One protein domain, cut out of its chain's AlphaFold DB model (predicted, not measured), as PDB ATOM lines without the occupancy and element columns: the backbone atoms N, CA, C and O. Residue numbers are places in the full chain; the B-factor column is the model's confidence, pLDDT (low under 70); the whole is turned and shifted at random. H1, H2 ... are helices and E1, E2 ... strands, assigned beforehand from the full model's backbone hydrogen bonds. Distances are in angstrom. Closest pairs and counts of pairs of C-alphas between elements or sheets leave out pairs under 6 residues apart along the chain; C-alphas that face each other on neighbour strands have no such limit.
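Overview. This is residues 218 to 225 and 274 to 395 of the 395 residues of the protein "Neuralized" of Oesophagostomum dentatum (UniProt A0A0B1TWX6). What shape? With little regular structure, three antiparallel sheets form a loose triangle: E3-E6-E7, E4-E5 and hairpin E1-E2, H1 packed on E5. How large? The compact printed part has 130 residues with E1 to E4, H1, E5 to E7, class mostly strand, radius of gyration of the C-alphas 14.4 A and spans 39 by 33 by 30 A.

Arrangement. What pairs? E6, residues 379-384, is antiparallel to E3, residues 318-321, and E7, residues 390-394; N 320/O 380 and N 381/O 393 are 2.8 A apart. Which helix? C-alphas 358 of H1, residues 354-358, and 366 of E5, residues 364-370, are closest at 5.9 A; its O-to-N pairs within hydrogen-bond range are 0 of 1 at i+4 and 2 of 2 at i+3.

Along the chain. Which anchors? E1, residues 285-287, begins at (30.114, -26.072, -9.468), and E7 ends at (52.670, -30.938, -8.431). What else? E2 is residues 294-296; E4, residues 333-338, measures 16.3 A.

Size, cuts and confidence. Any cut? Residues 226-273 are not printed, a 23.6 A C-alpha gap. How confident? 41 residues have pLDDT under 70.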
ATOM      1  N   ILE A 218      51.079 -46.403  -7.297       31.80
ATOM      2  CA  ILE A 218      51.215 -44.939  -7.371       31.80
ATOM      3  C   ILE A 218      52.683 -44.607  -7.098       31.80
ATOM      4  O   ILE A 218      53.237 -45.080  -6.104       31.80
ATOM      5  N   VAL A 219      53.311 -43.843  -7.989       32.06
ATOM      6  CA  VAL A 219      54.706 -43.396  -7.869       32.06
ATOM      7  C   VAL A 219      54.699 -41.870  -7.794       32.06
ATOM      8  O   VAL A 219      54.064 -41.223  -8.624       32.06
ATOM      9  N   PHE A 220      55.358 -41.316  -6.774       31.06
ATOM     10  CA  PHE A 220      55.653 -39.887  -6.680       31.06
ATOM     11  C   PHE A 220      57.035 -39.671  -7.300       31.06
ATOM     12  O   PHE A 220      58.017 -40.154  -6.738       31.06
ATOM     13  N   ASP A 221      57.101 -39.008  -8.453       31.00
ATOM     14  CA  ASP A 221      58.372 -38.652  -9.098       31.00
ATOM     15  C   ASP A 221      58.890 -37.295  -8.589       31.00
ATOM     16  O   ASP A 221      58.108 -36.417  -8.213       31.00
ATOM     17  N   ASP A 222      60.218 -37.137  -8.572       30.31
ATOM     18  CA  ASP A 222      60.907 -35.897  -8.201       30.31
ATOM     19  C   ASP A 222      60.603 -34.789  -9.237       30.31
ATOM     20  O   ASP A 222      60.807 -34.997 -10.440       30.31
ATOM     21  N   PRO A 223      60.122 -33.601  -8.821       32.00
ATOM     22  CA  PRO A 223      59.838 -32.486  -9.729       32.00
ATOM     23  C   PRO A 223      61.061 -31.958 -10.506       32.00
ATOM     24  O   PRO A 223      60.883 -31.155 -11.424       32.00
ATOM     25  N   SER A 224      62.291 -32.383 -10.188       34.66
ATOM     26  CA  SER A 224      63.514 -31.936 -10.871       34.66
ATOM     27  C   SER A 224      63.603 -32.301 -12.360       34.66
ATOM     28  O   SER A 224      64.291 -31.602 -13.108       34.66
ATOM     29  N   ASP A 225      62.892 -33.338 -12.811       35.88
ATOM     30  CA  ASP A 225      62.951 -33.816 -14.203       35.88
ATOM     31  C   ASP A 225      61.995 -33.077 -15.159       35.88
ATOM     32  O   ASP A 225      61.969 -33.351 -16.363       35.88
ATOM     33  N   THR A 274      43.283 -28.526 -25.448       86.00
ATOM     34  CA  THR A 274      42.412 -28.164 -24.322       86.00
ATOM     35  C   THR A 274      41.421 -29.287 -24.019       86.00
ATOM     36  O   THR A 274      40.457 -29.494 -24.757       86.00
ATOM     37  N   LEU A 275      41.598 -29.966 -22.885       91.00
ATOM     38  CA  LEU A 275      40.596 -30.874 -22.331       91.00
ATOM     39  C   LEU A 275      39.539 -30.068 -21.562       91.00
ATOM     40  O   LEU A 275      39.860 -29.324 -20.638       91.00
ATOM     41  N   ARG A 276      38.266 -30.209 -21.942       95.69
ATOM     42  CA  ARG A 276      37.142 -29.554 -21.255       95.69
ATOM     43  C   ARG A 276      36.591 -30.436 -20.136       95.69
ATOM     44  O   ARG A 276      36.744 -31.656 -20.155       95.69
ATOM     45  N   PHE A 277      35.887 -29.820 -19.196       97.12
ATOM     46  CA  PHE A 277      35.068 -30.485 -18.194       97.12
ATOM     47  C   PHE A 277      33.731 -30.930 -18.790       97.12
ATOM     48  O   PHE A 277      33.128 -30.231 -19.610       97.12
ATOM     49  N   HIS A 278      33.246 -32.091 -18.370       96.06
ATOM     50  CA  HIS A 278      31.919 -32.591 -18.701       96.06
ATOM     51  C   HIS A 278      30.825 -31.673 -18.124       96.06
ATOM     52  O   HIS A 278      31.044 -30.986 -17.132       96.06
ATOM     53  N   GLN A 279      29.639 -31.651 -18.745       93.75
ATOM     54  CA  GLN A 279      28.517 -30.818 -18.278       93.75
ATOM     55  C   GLN A 279      27.929 -31.298 -16.946       93.75
ATOM     56  O   GLN A 279      27.437 -30.496 -16.162       93.75
ATOM     57  N   MET A 280      27.982 -32.607 -16.700       92.50
ATOM     58  CA  MET A 280      27.639 -33.191 -15.406       92.50
ATOM     59  C   MET A 280      28.700 -32.811 -14.365       92.50
ATOM     60  O   MET A 280      29.870 -33.157 -14.524       92.50
ATOM     61  N   THR A 281      28.285 -32.125 -13.304       93.88
ATOM     62  CA  THR A 281      29.143 -31.638 -12.216       93.88
ATOM     63  C   THR A 281      28.467 -31.819 -10.857       93.88
ATOM     64  O   THR A 281      27.284 -32.149 -10.755       93.88
ATOM     65  N   GLY A 282      29.226 -31.602  -9.783       90.12
ATOM     66  CA  GLY A 282      28.670 -31.468  -8.443       90.12
ATOM     67  C   GLY A 282      27.787 -30.223  -8.311       90.12
ATOM     68  O   GLY A 282      27.939 -29.245  -9.045       90.12
ATOM     69  N   ARG A 283      26.861 -30.259  -7.345       90.44
ATOM     70  CA  ARG A 283      25.784 -29.263  -7.177       90.44
ATOM     71  C   ARG A 283      26.265 -27.821  -6.997       90.44
ATOM     72  O   ARG A 283      25.503 -26.897  -7.256       90.44
ATOM     73  N   HIS A 284      27.502 -27.625  -6.546       92.81
ATOM     74  CA  HIS A 284      28.048 -26.305  -6.223       92.81
ATOM     75  C   HIS A 284      29.114 -25.834  -7.216       92.81
ATOM     76  O   HIS A 284      29.899 -24.948  -6.883       92.81
ATOM     77  N   ILE A 285      29.172 -26.435  -8.408       95.62
ATOM     78  CA  ILE A 285      30.114 -26.072  -9.468       95.62
ATOM     79  C   ILE A 285      29.431 -25.251 -10.558       95.62
ATOM     80  O   ILE A 285      28.409 -25.654 -11.106       95.62
ATOM     81  N   SER A 286      30.086 -24.158 -10.943       95.12
ATOM     82  CA  SER A 286      29.800 -23.389 -12.153       95.12
ATOM     83  C   SER A 286      30.932 -23.568 -13.160       95.12
ATOM     84  O   SER A 286      32.107 -23.450 -12.804       95.12
ATOM     85  N   LEU A 287      30.584 -23.834 -14.420       96.88
ATOM     86  CA  LEU A 287      31.531 -23.906 -15.535       96.88
ATOM     87  C   LEU A 287      31.489 -22.614 -16.356       96.88
ATOM     88  O   LEU A 287      30.428 -22.011 -16.516       96.88
ATOM     89  N   ASN A 288      32.626 -22.201 -16.919       95.44
ATOM     90  CA  ASN A 288      32.642 -21.120 -17.908       95.44
ATOM     91  C   ASN A 288      32.082 -21.582 -19.272       95.44
ATOM     92  O   ASN A 288      31.899 -22.775 -19.516       95.44
ATOM     93  N   THR A 289      31.863 -20.647 -20.205       94.00
ATOM     94  CA  THR A 289      31.280 -20.931 -21.536       94.00
ATOM     95  C   THR A 289      32.046 -21.999 -22.320       94.00
ATOM     96  O   THR A 289      31.446 -22.824 -23.002       94.00
ATOM     97  N   MET A 290      33.378 -22.016 -22.207       93.00
ATOM     98  CA  MET A 290      34.231 -22.988 -22.898       93.00
ATOM     99  C   MET A 290      34.351 -24.331 -22.160       93.00
ATOM    100  O   MET A 290      34.948 -25.260 -22.700       93.00
ATOM    101  N   ARG A 291      33.804 -24.448 -20.942       95.81
ATOM    102  CA  ARG A 291      33.956 -25.580 -20.013       95.81
ATOM    103  C   ARG A 291      35.402 -25.980 -19.725       95.81
ATOM    104  O   ARG A 291      35.648 -27.103 -19.318       95.81
ATOM    105  N   ASN A 292      36.370 -25.095 -19.910       93.88
ATOM    106  CA  ASN A 292      37.763 -25.346 -19.527       93.88
ATOM    107  C   ASN A 292      38.108 -24.767 -18.145       93.88
ATOM    108  O   ASN A 292      39.225 -24.938 -17.672       93.88
ATOM    109  N   MET A 293      37.159 -24.093 -17.491       95.31
ATOM    110  CA  MET A 293      37.302 -23.578 -16.132       95.31
ATOM    111  C   MET A 293      36.077 -23.951 -15.302       95.31
ATOM    112  O   MET A 293      34.943 -23.797 -15.761       95.31
ATOM    113  N   ALA A 294      36.326 -24.405 -14.076       96.06
ATOM    114  CA  ALA A 294      35.309 -24.738 -13.093       96.06
ATOM    115  C   ALA A 294      35.561 -23.971 -11.793       96.06
ATOM    116  O   ALA A 294      36.695 -23.881 -11.326       96.06
ATOM    117  N   SER A 295      34.501 -23.435 -11.197       94.44
ATOM    118  CA  SER A 295      34.553 -22.712  -9.926       94.44
ATOM    119  C   SER A 295      33.502 -23.250  -8.971       94.44
ATOM    120  O   SER A 295      32.338 -23.380  -9.350       94.44
ATOM    121  N   ARG A 296      33.895 -23.512  -7.724       93.06
ATOM    122  CA  ARG A 296      32.956 -23.840  -6.651       93.06
ATOM    123  C   ARG A 296      32.381 -22.564  -6.033       93.06
ATOM    124  O   ARG A 296      33.120 -21.601  -5.837       93.06
ATOM    125  N   SER A 297      31.097 -22.573  -5.682       89.75
ATOM    126  CA  SER A 297      30.449 -21.482  -4.942       89.75
ATOM    127  C   SER A 297      31.187 -21.148  -3.643       89.75
ATOM    128  O   SER A 297      31.638 -22.042  -2.923       89.75
ATOM    129  N   SER A 298      31.273 -19.854  -3.327       85.56
ATOM    130  CA  SER A 298      32.070 -19.331  -2.211       85.56
ATOM    131  C   SER A 298      31.468 -19.581  -0.825       85.56
ATOM    132  O   SER A 298      32.178 -19.498   0.169       85.56
ATOM    133  N   SER A 299      30.177 -19.880  -0.710       85.31
ATOM    134  CA  SER A 299      29.539 -20.218   0.573       85.31
ATOM    135  C   SER A 299      29.569 -21.714   0.896       85.31
ATOM    136  O   SER A 299      29.112 -22.117   1.961       85.31
ATOM    137  N   GLU A 300      30.094 -22.536  -0.013       87.06
ATOM    138  CA  GLU A 300      30.017 -23.994   0.060       87.06
ATOM    139  C   GLU A 300      31.383 -24.625   0.339       87.06
ATOM    140  O   GLU A 300      32.421 -23.992   0.175       87.06
ATOM    141  N   TYR A 301      31.409 -25.889   0.758       81.38
ATOM    142  CA  TYR A 301      32.656 -26.647   0.978       81.38
ATOM    143  C   TYR A 301      32.607 -28.090   0.456       81.38
ATOM    144  O   TYR A 301      33.642 -28.746   0.368       81.38
ATOM    145  N   ALA A 302      31.421 -28.559   0.076       83.88
ATOM    146  CA  ALA A 302      31.121 -29.908  -0.390       83.88
ATOM    147  C   ALA A 302      30.602 -29.883  -1.839       83.88
ATOM    148  O   ALA A 302      30.355 -28.807  -2.392       83.88
ATOM    149  N   GLN A 303      30.411 -31.060  -2.452       87.19
ATOM    150  CA  GLN A 303      29.798 -31.198  -3.790       87.19
ATOM    151  C   GLN A 303      30.529 -30.439  -4.914       87.19
ATOM    152  O   GLN A 303      29.917 -29.927  -5.854       87.19
ATOM    153  N   GLY A 304      31.859 -30.362  -4.823       90.50
ATOM    154  CA  GLY A 304      32.730 -29.656  -5.767       90.50
ATOM    155  C   GLY A 304      33.243 -30.500  -6.941       90.50
ATOM    156  O   GLY A 304      34.383 -30.307  -7.352       90.50
ATOM    157  N   TYR A 305      32.473 -31.470  -7.438       91.12
ATOM    158  CA  TYR A 305      32.962 -32.458  -8.413       91.12
ATOM    159  C   TYR A 305      32.968 -31.957  -9.856       91.12
ATOM    160  O   TYR A 305      32.006 -31.340 -10.315       91.12
ATOM    161  N   VAL A 306      34.012 -32.323 -10.598       94.56
ATOM    162  CA  VAL A 306      34.121 -32.145 -12.051       94.56
ATOM    163  C   VAL A 306      34.705 -33.397 -12.695       94.56
ATOM    164  O   VAL A 306      35.480 -34.117 -12.066       94.56
ATOM    165  N   PHE A 307      34.353 -33.639 -13.956       93.19
ATOM    166  CA  PHE A 307      34.825 -34.783 -14.741       93.19
ATOM    167  C   PHE A 307      35.386 -34.306 -16.075       93.19
ATOM    168  O   PHE A 307      34.999 -33.239 -16.550       93.19
ATOM    169  N   SER A 308      36.278 -35.073 -16.699       92.88
ATOM    170  CA  SER A 308      36.714 -34.784 -18.067       92.88
ATOM    171  C   SER A 308      35.560 -34.995 -19.050       92.88
ATOM    172  O   SER A 308      34.754 -35.906 -18.889       92.88
ATOM    173  N   GLU A 309      35.470 -34.154 -20.084       93.12
ATOM    174  CA  GLU A 309      34.435 -34.256 -21.124       93.12
ATOM    175  C   GLU A 309      34.494 -35.588 -21.874       93.12
ATOM    176  O   GLU A 309      33.472 -36.092 -22.333       93.12
ATOM    177  N   ARG A 310      35.697 -36.146 -22.005       90.06
ATOM    178  CA  ARG A 310      35.946 -37.418 -22.670       90.06
ATOM    179  C   ARG A 310      36.826 -38.318 -21.806       90.06
ATOM    180  O   ARG A 310      37.546 -37.809 -20.937       90.06
ATOM    181  N   PRO A 311      36.833 -39.633 -22.077       80.19
ATOM    182  CA  PRO A 311      37.849 -40.525 -21.546       80.19
ATOM    183  C   PRO A 311      39.259 -40.032 -21.898       80.19
ATOM    184  O   PRO A 311      39.509 -39.542 -23.007       80.19
ATOM    185  N   ILE A 312      40.171 -40.168 -20.941       83.25
ATOM    186  CA  ILE A 312      41.602 -39.911 -21.122       83.25
ATOM    187  C   ILE A 312      42.288 -41.200 -21.581       83.25
ATOM    188  O   ILE A 312      41.905 -42.293 -21.160       83.25
ATOM    189  N   ARG A 313      43.272 -41.091 -22.472       80.56
ATOM    190  CA  ARG A 313      44.046 -42.240 -22.961       80.56
ATOM    191  C   ARG A 313      45.199 -42.555 -22.009       80.56
ATOM    192  O   ARG A 313      45.676 -41.685 -21.282       80.56
ATOM    193  N   ASN A 314      45.697 -43.787 -22.055       71.69
ATOM    194  CA  ASN A 314      46.952 -44.102 -21.381       71.69
ATOM    195  C   ASN A 314      48.084 -43.229 -21.943       71.69
ATOM    196  O   ASN A 314      48.118 -42.901 -23.129       71.69
ATOM    197  N   ASN A 315      48.981 -42.823 -21.054       76.19
ATOM    198  CA  ASN A 315      50.071 -41.872 -21.235       76.19
ATOM    199  C   ASN A 315      49.642 -40.466 -21.693       76.19
ATOM    200  O   ASN A 315      50.504 -39.619 -21.932       76.19
ATOM    201  N   GLU A 316      48.340 -40.174 -21.777       83.88
ATOM    202  CA  GLU A 316      47.845 -38.819 -21.995       83.88
ATOM    203  C   GLU A 316      48.065 -37.997 -20.723       83.88
ATOM    204  O   GLU A 316      47.482 -38.279 -19.673       83.88
ATOM    205  N   LYS A 317      48.924 -36.978 -20.815       80.50
ATOM    206  CA  LYS A 317      49.176 -36.055 -19.709       80.50
ATOM    207  C   LYS A 317      48.072 -35.019 -19.633       80.50
ATOM    208  O   LYS A 317      47.917 -34.195 -20.530       80.50
ATOM    209  N   VAL A 318      47.356 -35.036 -18.520       88.19
ATOM    210  CA  VAL A 318      46.388 -34.007 -18.162       88.19
ATOM    211  C   VAL A 318      47.068 -33.014 -17.232       88.19
ATOM    212  O   VAL A 318      47.858 -33.390 -16.364       88.19
ATOM    213  N   VAL A 319      46.776 -31.733 -17.433       85.06
ATOM    214  CA  VAL A 319      47.312 -30.628 -16.638       85.06
ATOM    215  C   VAL A 319      46.147 -29.778 -16.149       85.06
ATOM    216  O   VAL A 319      45.260 -29.430 -16.925       85.06
ATOM    217  N   ILE A 320      46.143 -29.470 -14.857       89.06
ATOM    218  CA  ILE A 320      45.116 -28.691 -14.173       89.06
ATOM    219  C   ILE A 320      45.813 -27.568 -13.416       89.06
ATOM    220  O   ILE A 320      46.701 -27.820 -12.606       89.06
ATOM    221  N   GLU A 321      45.394 -26.331 -13.650       89.00
ATOM    222  CA  GLU A 321      45.915 -25.159 -12.949       89.00
ATOM    223  C   GLU A 321      44.896 -24.634 -11.933       89.00
ATOM    224  O   GLU A 321      43.704 -24.494 -12.220       89.00
ATOM    225  N   ILE A 322      45.376 -24.306 -10.736       88.75
ATOM    226  CA  ILE A 322      44.571 -23.685  -9.687       88.75
ATOM    227  C   ILE A 322      44.574 -22.173  -9.899       88.75
ATOM    228  O   ILE A 322      45.463 -21.459  -9.445       88.75
ATOM    229  N   VAL A 323      43.548 -21.675 -10.580       89.44
ATOM    230  CA  VAL A 323      43.439 -20.257 -10.970       89.44
ATOM    231  C   VAL A 323      42.913 -19.338  -9.861       89.44
ATOM    232  O   VAL A 323      43.045 -18.120  -9.944       89.44
ATOM    233  N   SER A 324      42.291 -19.895  -8.819       88.62
ATOM    234  CA  SER A 324      41.765 -19.144  -7.676       88.62
ATOM    235  C   SER A 324      41.632 -20.046  -6.452       88.62
ATOM    236  O   SER A 324      41.386 -21.245  -6.583       88.62
ATOM    237  N   VAL A 325      41.781 -19.468  -5.258       87.50
ATOM    238  CA  VAL A 325      41.644 -20.171  -3.977       87.50
ATOM    239  C   VAL A 325      40.868 -19.324  -2.983       87.50
ATOM    240  O   VAL A 325      41.030 -18.104  -2.915       87.50
ATOM    241  N   GLN A 326      40.036 -19.976  -2.178       83.56
ATOM    242  CA  GLN A 326      39.237 -19.297  -1.173       83.56
ATOM    243  C   GLN A 326      39.845 -19.455   0.222       83.56
ATOM    244  O   GLN A 326      39.843 -20.539   0.792       83.56
ATOM    245  N   GLN A 327      40.298 -18.340   0.798       77.62
ATOM    246  CA  GLN A 327      41.066 -18.314   2.054       77.62
ATOM    247  C   GLN A 327      40.260 -18.695   3.311       77.62
ATOM    248  O   GLN A 327      40.838 -19.002   4.349       77.62
ATOM    249  N   LEU A 328      38.926 -18.677   3.232       75.56
ATOM    250  CA  LEU A 328      38.032 -19.023   4.346       75.56
ATOM    251  C   LEU A 328      37.992 -20.531   4.644       75.56
ATOM    252  O   LEU A 328      37.626 -20.915   5.752       75.56
ATOM    253  N   TYR A 329      38.382 -21.378   3.687       73.69
ATOM    254  CA  TYR A 329      38.355 -22.832   3.836       73.69
ATOM    255  C   TYR A 329      39.773 -23.394   3.927       73.69
ATOM    256  O   TYR A 329      40.640 -23.073   3.118       73.69
ATOM    257  N   LYS A 330      40.002 -24.270   4.910       63.44
ATOM    258  CA  LYS A 330      41.251 -25.029   5.054       63.44
ATOM    259  C   LYS A 330      41.052 -26.437   4.491       63.44
ATOM    260  O   LYS A 330      40.158 -27.142   4.943       63.44
ATOM    261  N   GLY A 331      41.881 -26.836   3.527       65.88
ATOM    262  CA  GLY A 331      41.838 -28.160   2.898       65.88
ATOM    263  C   GLY A 331      42.711 -28.243   1.643       65.88
ATOM    264  O   GLY A 331      43.230 -27.223   1.182       65.88
ATOM    265  N   GLY A 332      42.906 -29.456   1.123       71.19
ATOM    266  CA  GLY A 332      43.522 -29.706  -0.185       71.19
ATOM    267  C   GLY A 332      42.485 -30.068  -1.252       71.19
ATOM    268  O   GLY A 332      41.284 -30.128  -0.983       71.19
ATOM    269  N   LEU A 333      42.948 -30.327  -2.472       74.00
ATOM    270  CA  LEU A 333      42.126 -30.904  -3.533       74.00
ATOM    271  C   LEU A 333      42.014 -32.423  -3.364       74.00
ATOM    272  O   LEU A 333      42.948 -33.090  -2.922       74.00
ATOM    273  N   ALA A 334      40.875 -32.979  -3.768       75.12
ATOM    274  CA  ALA A 334      40.755 -34.403  -4.043       75.12
ATOM    275  C   ALA A 334      40.912 -34.633  -5.549       75.12
ATOM    276  O   ALA A 334      40.394 -33.860  -6.355       75.12
ATOM    277  N   PHE A 335      41.614 -35.694  -5.927       77.75
ATOM    278  CA  PHE A 335      41.819 -36.076  -7.320       77.75
ATOM    279  C   PHE A 335      41.586 -37.573  -7.492       77.75
ATOM    280  O   PHE A 335      41.883 -38.363  -6.601       77.75
ATOM    281  N   GLY A 336      41.078 -37.969  -8.655       74.94
ATOM    282  CA  GLY A 336      40.862 -39.366  -8.975       74.94
ATOM    283  C   GLY A 336      40.538 -39.612 -10.439       74.94
ATOM    284  O   GLY A 336      40.389 -38.682 -11.228       74.94
ATOM    285  N   VAL A 337      40.408 -40.885 -10.789       73.81
ATOM    286  CA  VAL A 337      39.970 -41.375 -12.095       73.81
ATOM    287  C   VAL A 337      38.694 -42.187 -11.931       73.81
ATOM    288  O   VAL A 337      38.443 -42.761 -10.870       73.81
ATOM    289  N   THR A 338      37.880 -42.233 -12.981       69.62
ATOM    290  CA  THR A 338      36.637 -43.000 -12.979       69.62
ATOM    291  C   THR A 338      36.457 -43.792 -14.255       69.62
ATOM    292  O   THR A 338      36.865 -43.348 -15.325       69.62
ATOM    293  N   CYS A 339      35.826 -44.956 -14.145       66.06
ATOM    294  CA  CYS A 339      35.288 -45.691 -15.285       66.06
ATOM    295  C   CYS A 339      33.776 -45.470 -15.464       66.06
ATOM    296  O   CYS A 339      33.183 -46.046 -16.375       66.06
ATOM    297  N   CYS A 340      33.142 -44.656 -14.613       65.75
ATOM    298  CA  CYS A 340      31.767 -44.219 -14.840       65.75
ATOM    299  C   CYS A 340      31.727 -43.164 -15.933       65.75
ATOM    300  O   CYS A 340      32.443 -42.168 -15.844       65.75
ATOM    301  N   ASP A 341      30.848 -43.358 -16.912       72.94
ATOM    302  CA  ASP A 341      30.497 -42.298 -17.846       72.94
ATOM    303  C   ASP A 341      29.735 -41.195 -17.085       72.94
ATOM    304  O   ASP A 341      28.627 -41.455 -16.590       72.94
ATOM    305  N   PRO A 342      30.281 -39.967 -16.991       82.00
ATOM    306  CA  PRO A 342      29.626 -38.872 -16.291       82.00
ATOM    307  C   PRO A 342      28.231 -38.541 -16.828       82.00
ATOM    308  O   PRO A 342      27.416 -38.016 -16.077       82.00
ATOM    309  N   ALA A 343      27.916 -38.858 -18.088       80.56
ATOM    310  CA  ALA A 343      26.584 -38.644 -18.654       80.56
ATOM    311  C   ALA A 343      25.498 -39.523 -18.008       80.56
ATOM    312  O   ALA A 343      24.311 -39.223 -18.123       80.56
ATOM    313  N   THR A 344      25.891 -40.595 -17.314       74.31
ATOM    314  CA  THR A 344      24.965 -41.516 -16.635       74.31
ATOM    315  C   THR A 344      24.646 -41.110 -15.195       74.31
ATOM    316  O   THR A 344      23.763 -41.700 -14.572       74.31
ATOM    317  N   LEU A 345      25.348 -40.109 -14.663       74.44
ATOM    318  CA  LEU A 345      25.209 -39.651 -13.285       74.44
ATOM    319  C   LEU A 345      24.185 -38.526 -13.175       74.44
ATOM    320  O   LEU A 345      24.073 -37.671 -14.054       74.44
ATOM    321  N   ARG A 346      23.501 -38.464 -12.032       77.38
ATOM    322  CA  ARG A 346      22.737 -37.288 -11.604       77.38
ATOM    323  C   ARG A 346      23.444 -36.600 -10.437       77.38
ATOM    324  O   ARG A 346      24.124 -37.267  -9.662       77.38
ATOM    325  N   PRO A 347      23.257 -35.284 -10.228       75.69
ATOM    326  CA  PRO A 347      23.877 -34.580  -9.099       75.69
ATOM    327  C   PRO A 347      23.521 -35.147  -7.722       75.69
ATOM    328  O   PRO A 347      24.304 -35.013  -6.789       75.69
ATOM    329  N   THR A 348      22.364 -35.797  -7.591       75.25
ATOM    330  CA  THR A 348      21.938 -36.492  -6.366       75.25
ATOM    331  C   THR A 348      22.676 -37.804  -6.116       75.25
ATOM    332  O   THR A 348      22.635 -38.305  -4.999       75.25
ATOM    333  N   ASP A 349      23.324 -38.366  -7.139       73.50
ATOM    334  CA  ASP A 349      24.082 -39.615  -7.040       73.50
ATOM    335  C   ASP A 349      25.509 -39.368  -6.504       73.50
ATOM    336  O   ASP A 349      26.223 -40.313  -6.168       73.50
ATOM    337  N   LEU A 350      25.937 -38.100  -6.418       79.12
ATOM    338  CA  LEU A 350      27.228 -37.708  -5.860       79.12
ATOM    339  C   LEU A 350      27.088 -37.434  -4.353       79.12
ATOM    340  O   LEU A 350      26.193 -36.686  -3.952       79.12
ATOM    341  N   PRO A 351      27.966 -37.995  -3.505       78.69
ATOM    342  CA  PRO A 351      27.945 -37.765  -2.066       78.69
ATOM    343  C   PRO A 351      28.463 -36.369  -1.728       78.69
ATOM    344  O   PRO A 351      29.166 -35.747  -2.523       78.69
ATOM    345  N   ASP A 352      28.168 -35.868  -0.533       78.69
ATOM    346  CA  ASP A 352      28.622 -34.532  -0.146       78.69
ATOM    347  C   ASP A 352      30.151 -34.448   0.013       78.69
ATOM    348  O   ASP A 352      30.756 -33.491  -0.484       78.69
ATOM    349  N   ASP A 353      30.792 -35.467   0.599       76.69
ATOM    350  CA  ASP A 353      32.252 -35.555   0.716       76.69
ATOM    351  C   ASP A 353      32.851 -36.537  -0.304       76.69
ATOM    352  O   ASP A 353      32.418 -37.678  -0.456       76.69
ATOM    353  N   SER A 354      33.926 -36.111  -0.972       71.50
ATOM    354  CA  SER A 354      34.658 -36.929  -1.951       71.50
ATOM    355  C   SER A 354      35.257 -38.219  -1.377       71.50
ATOM    356  O   SER A 354      35.542 -39.147  -2.130       71.50
ATOM    357  N   SER A 355      35.429 -38.300  -0.055       65.12
ATOM    358  CA  SER A 355      35.873 -39.515   0.639       65.12
ATOM    359  C   SER A 355      34.889 -40.661   0.422       65.12
ATOM    360  O   SER A 355      35.309 -41.808   0.307       65.12
ATOM    361  N   ASP A 356      33.606 -40.344   0.263       64.44
ATOM    362  CA  ASP A 356      32.548 -41.328   0.064       64.44
ATOM    363  C   ASP A 356      32.513 -41.831  -1.396       64.44
ATOM    364  O   ASP A 356      32.077 -42.951  -1.660       64.44
ATOM    365  N   LEU A 357      33.050 -41.065  -2.365       57.62
ATOM    366  CA  LEU A 357      33.257 -41.552  -3.743       57.62
ATOM    367  C   LEU A 357      34.303 -42.669  -3.792       57.62
ATOM    368  O   LEU A 357      34.152 -43.625  -4.552       57.62
ATOM    369  N   ILE A 358      35.348 -42.565  -2.965       49.91
ATOM    370  CA  ILE A 358      36.395 -43.591  -2.821       49.91
ATOM    371  C   ILE A 358      35.796 -44.881  -2.219       49.91
ATOM    372  O   ILE A 358      36.296 -45.981  -2.463       49.91
ATOM    373  N   GLU A 359      34.675 -44.760  -1.503       43.03
ATOM    374  CA  GLU A 359      33.875 -45.866  -0.970       43.03
ATOM    375  C   GLU A 359      32.812 -46.397  -1.970       43.03
ATOM    376  O   GLU A 359      32.204 -47.438  -1.711       43.03
ATOM    377  N   MET A 360      32.692 -45.799  -3.173       48.78
ATOM    378  CA  MET A 360      31.957 -46.300  -4.356       48.78
ATOM    379  C   MET A 360      32.903 -46.805  -5.478       48.78
ATOM    380  O   MET A 360      32.877 -46.321  -6.618       48.78
ATOM    381  N   PRO A 361      33.734 -47.830  -5.213       41.53
ATOM    382  CA  PRO A 361      34.880 -48.212  -6.049       41.53
ATOM    383  C   PRO A 361      34.515 -48.898  -7.373       41.53
ATOM    384  O   PRO A 361      35.395 -49.244  -8.155       41.53
ATOM    385  N   GLN A 362      33.226 -49.135  -7.615       34.50
ATOM    386  CA  GLN A 362      32.676 -49.629  -8.881       34.50
ATOM    387  C   GLN A 362      32.903 -48.662 -10.053       34.50
ATOM    388  O   GLN A 362      32.779 -49.065 -11.207       34.50
ATOM    389  N   TYR A 363      33.235 -47.410  -9.732       42.78
ATOM    390  CA  TYR A 363      33.393 -46.322 -10.677       42.78
ATOM    391  C   TYR A 363      34.645 -45.493 -10.402       42.78
ATOM    392  O   TYR A 363      35.342 -45.194 -11.356       42.78
ATOM    393  N   TRP A 364      34.984 -45.184  -9.145       49.78
ATOM    394  CA  TRP A 364      35.956 -44.135  -8.801       49.78
ATOM    395  C   TRP A 364      37.216 -44.666  -8.096       49.78
ATOM    396  O   TRP A 364      37.142 -45.539  -7.232       49.78
ATOM    397  N   VAL A 365      38.375 -44.087  -8.411       52.97
ATOM    398  CA  VAL A 365      39.662 -44.267  -7.719       52.97
ATOM    399  C   VAL A 365      40.206 -42.881  -7.408       52.97
ATOM    400  O   VAL A 365      40.429 -42.126  -8.342       52.97
ATOM    401  N   GLY A 366      40.447 -42.524  -6.144       58.94
ATOM    402  CA  GLY A 366      40.904 -41.172  -5.804       58.94
ATOM    403  C   GLY A 366      41.751 -41.067  -4.539       58.94
ATOM    404  O   GLY A 366      41.829 -42.001  -3.743       58.94
ATOM    405  N   ILE A 367      42.397 -39.916  -4.387       57.78
ATOM    406  CA  ILE A 367      43.261 -39.499  -3.284       57.78
ATOM    407  C   ILE A 367      42.756 -38.126  -2.816       57.78
ATOM    408  O   ILE A 367      42.462 -37.256  -3.639       57.78
ATOM    409  N   LYS A 368      42.640 -37.933  -1.499       62.62
ATOM    410  CA  LYS A 368      42.261 -36.654  -0.882       62.62
ATOM    411  C   LYS A 368      43.505 -35.892  -0.428       62.62
ATOM    412  O   LYS A 368      44.579 -36.475  -0.298       62.62
ATOM    413  N   ASP A 369      43.331 -34.600  -0.168       63.31
ATOM    414  CA  ASP A 369      44.337 -33.733   0.449       63.31
ATOM    415  C   ASP A 369      45.617 -33.570  -0.383       63.31
ATOM    416  O   ASP A 369      46.707 -33.327   0.135       63.31
ATOM    417  N   ILE A 370      45.471 -33.644  -1.705       60.53
ATOM    418  CA  ILE A 370      46.529 -33.282  -2.642       60.53
ATOM    419  C   ILE A 370      46.670 -31.760  -2.630       60.53
ATOM    420  O   ILE A 370      45.675 -31.035  -2.660       60.53
ATOM    421  N   ALA A 371      47.915 -31.278  -2.584       59.38
ATOM    422  CA  ALA A 371      48.241 -29.857  -2.471       59.38
ATOM    423  C   ALA A 371      47.528 -29.187  -1.279       59.38
ATOM    424  O   ALA A 371      46.659 -28.340  -1.455       59.38
ATOM    425  N   LEU A 372      47.878 -29.588  -0.051       61.38
ATOM    426  CA  LEU A 372      47.386 -28.961   1.179       61.38
ATOM    427  C   LEU A 372      47.616 -27.439   1.138       61.38
ATOM    428  O   LEU A 372      48.761 -26.995   1.125       61.38
ATOM    429  N   GLN A 373      46.530 -26.657   1.155       65.81
ATOM    430  CA  GLN A 373      46.554 -25.194   0.990       65.81
ATOM    431  C   GLN A 373      47.227 -24.762  -0.324       65.81
ATOM    432  O   GLN A 373      48.284 -24.120  -0.307       65.81
ATOM    433  N   PRO A 374      46.625 -25.102  -1.476       71.50
ATOM    434  CA  PRO A 374      47.225 -24.770  -2.752       71.50
ATOM    435  C   PRO A 374      47.318 -23.252  -2.918       71.50
ATOM    436  O   PRO A 374      46.471 -22.497  -2.433       71.50
ATOM    437  N   ARG A 375      48.347 -22.791  -3.629       78.69
ATOM    438  CA  ARG A 375      48.466 -21.386  -4.033       78.69
ATOM    439  C   ARG A 375      47.829 -21.191  -5.403       78.69
ATOM    440  O   ARG A 375      47.767 -22.125  -6.202       78.69
ATOM    441  N   VAL A 376      47.400 -19.968  -5.697       84.62
ATOM    442  CA  VAL A 376      47.064 -19.592  -7.077       84.62
ATOM    443  C   VAL A 376      48.279 -19.869  -7.972       84.62
ATOM    444  O   VAL A 376      49.411 -19.606  -7.559       84.62
ATOM    445  N   ASN A 377      48.032 -20.404  -9.167       82.38
ATOM    446  CA  ASN A 377      49.007 -20.895 -10.146       82.38
ATOM    447  C   ASN A 377      49.721 -22.206  -9.769       82.38
ATOM    448  O   ASN A 377      50.686 -22.571 -10.434       82.38
ATOM    449  N   THR A 378      49.274 -22.923  -8.729       79.81
ATOM    450  CA  THR A 378      49.720 -24.314  -8.520       79.81
ATOM    451  C   THR A 378      49.251 -25.144  -9.708       79.81
ATOM    452  O   THR A 378      48.071 -25.075 -10.074       79.81
ATOM    453  N   VAL A 379      50.145 -25.945 -10.284       80.88
ATOM    454  CA  VAL A 379      49.813 -26.808 -11.421       80.88
ATOM    455  C   VAL A 379      49.901 -28.268 -11.000       80.88
ATOM    456  O   VAL A 379      50.913 -28.733 -10.487       80.88
ATOM    457  N   LEU A 380      48.829 -29.007 -11.243       80.00
ATOM    458  CA  LEU A 380      48.746 -30.445 -11.053       80.00
ATOM    459  C   LEU A 380      48.814 -31.117 -12.422       80.00
ATOM    460  O   LEU A 380      48.013 -30.813 -13.302       80.00
ATOM    461  N   SER A 381      49.745 -32.049 -12.610       78.19
ATOM    462  CA  SER A 381      49.812 -32.885 -13.807       78.19
ATOM    463  C   SER A 381      49.690 -34.354 -13.444       78.19
ATOM    464  O   SER A 381      50.277 -34.805 -12.465       78.19
ATOM    465  N   PHE A 382      48.935 -35.112 -14.235       81.19
ATOM    466  CA  PHE A 382      48.811 -36.550 -14.043       81.19
ATOM    467  C   PHE A 382      48.623 -37.296 -15.363       81.19
ATOM    468  O   PHE A 382      48.191 -36.723 -16.363       81.19
ATOM    469  N   TRP A 383      48.932 -38.590 -15.355       77.75
ATOM    470  CA  TRP A 383      48.608 -39.522 -16.437       77.75
ATOM    471  C   TRP A 383      48.484 -40.949 -15.902       77.75
ATOM    472  O   TRP A 383      48.972 -41.276 -14.817       77.75
ATOM    473  N   ILE A 384      47.831 -41.808 -16.684       71.06
ATOM    474  CA  ILE A 384      47.747 -43.246 -16.421       71.06
ATOM    475  C   ILE A 384      48.718 -43.937 -17.368       71.06
ATOM    476  O   ILE A 384      48.578 -43.807 -18.573       71.06
ATOM    477  N   THR A 385      49.714 -44.646 -16.859       68.19
ATOM    478  CA  THR A 385      50.641 -45.420 -17.702       68.19
ATOM    479  C   THR A 385      49.942 -46.609 -18.364       68.19
ATOM    480  O   THR A 385      48.910 -47.069 -17.876       68.19
ATOM    481  N   ASP A 386      50.538 -47.187 -19.409       59.00
ATOM    482  CA  ASP A 386      50.023 -48.433 -20.011       59.00
ATOM    483  C   ASP A 386      49.944 -49.601 -19.017       59.00
ATOM    484  O   ASP A 386      49.087 -50.470 -19.141       59.00
ATOM    485  N   ALA A 387      50.780 -49.580 -17.973       49.25
ATOM    486  CA  ALA A 387      50.751 -50.535 -16.864       49.25
ATOM    487  C   ALA A 387      49.654 -50.233 -15.815       49.25
ATOM    488  O   ALA A 387      49.645 -50.816 -14.731       49.25
ATOM    489  N   GLY A 388      48.763 -49.270 -16.077       51.44
ATOM    490  CA  GLY A 388      47.670 -48.878 -15.184       51.44
ATOM    491  C   GLY A 388      48.105 -48.097 -13.939       51.44
ATOM    492  O   GLY A 388      47.295 -47.873 -13.041       51.44
ATOM    493  N   LYS A 389      49.374 -47.680 -13.850       55.94
ATOM    494  CA  LYS A 389      49.887 -46.832 -12.757       55.94
ATOM    495  C   LYS A 389      49.458 -45.387 -12.971       55.94
ATOM    496  O   LYS A 389      49.621 -44.880 -14.077       55.94
ATOM    497  N   ILE A 390      48.967 -44.731 -11.923       62.88
ATOM    498  CA  ILE A 390      48.684 -43.292 -11.940       62.88
ATOM    499  C   ILE A 390      49.938 -42.567 -11.457       62.88
ATOM    500  O   ILE A 390      50.409 -42.829 -10.348       62.88
ATOM    501  N   VAL A 391      50.454 -41.667 -12.287       66.94
ATOM    502  CA  VAL A 391      51.549 -40.760 -11.929       66.94
ATOM    503  C   VAL A 391      50.959 -39.375 -11.710       66.94
ATOM    504  O   VAL A 391      50.138 -38.928 -12.510       66.94
ATOM    505  N   LEU A 392      51.353 -38.721 -10.619       70.06
ATOM    506  CA  LEU A 392      50.874 -37.405 -10.209       70.06
ATOM    507  C   LEU A 392      52.069 -36.525  -9.847       70.06
ATOM    508  O   LEU A 392      52.902 -36.922  -9.034       70.06
ATOM    509  N   VAL A 393      52.113 -35.320 -10.407       70.94
ATOM    510  CA  VAL A 393      53.163 -34.324 -10.177       70.94
ATOM    511  C   VAL A 393      52.520 -32.977  -9.845       70.94
ATOM    512  O   VAL A 393      51.513 -32.594 -10.443       70.94
ATOM    513  N   LEU A 394      53.096 -32.266  -8.876       65.62
ATOM    514  CA  LEU A 394      52.670 -30.938  -8.431       65.62
ATOM    515  C   LEU A 394      53.801 -29.931  -8.663       65.62
ATOM    516  O   LEU A 394      54.946 -30.223  -8.319       65.62
ATOM    517  N   PHE A 395      53.459 -28.761  -9.200       66.06
ATOM    518  CA  PHE A 395      54.372 -27.656  -9.509       66.06
ATOM    519  C   PHE A 395      53.974 -26.364  -8.805       66.06
ATOM    520  O   PHE A 395      52.750 -26.088  -8.714       66.06
TER     521      PHE A 395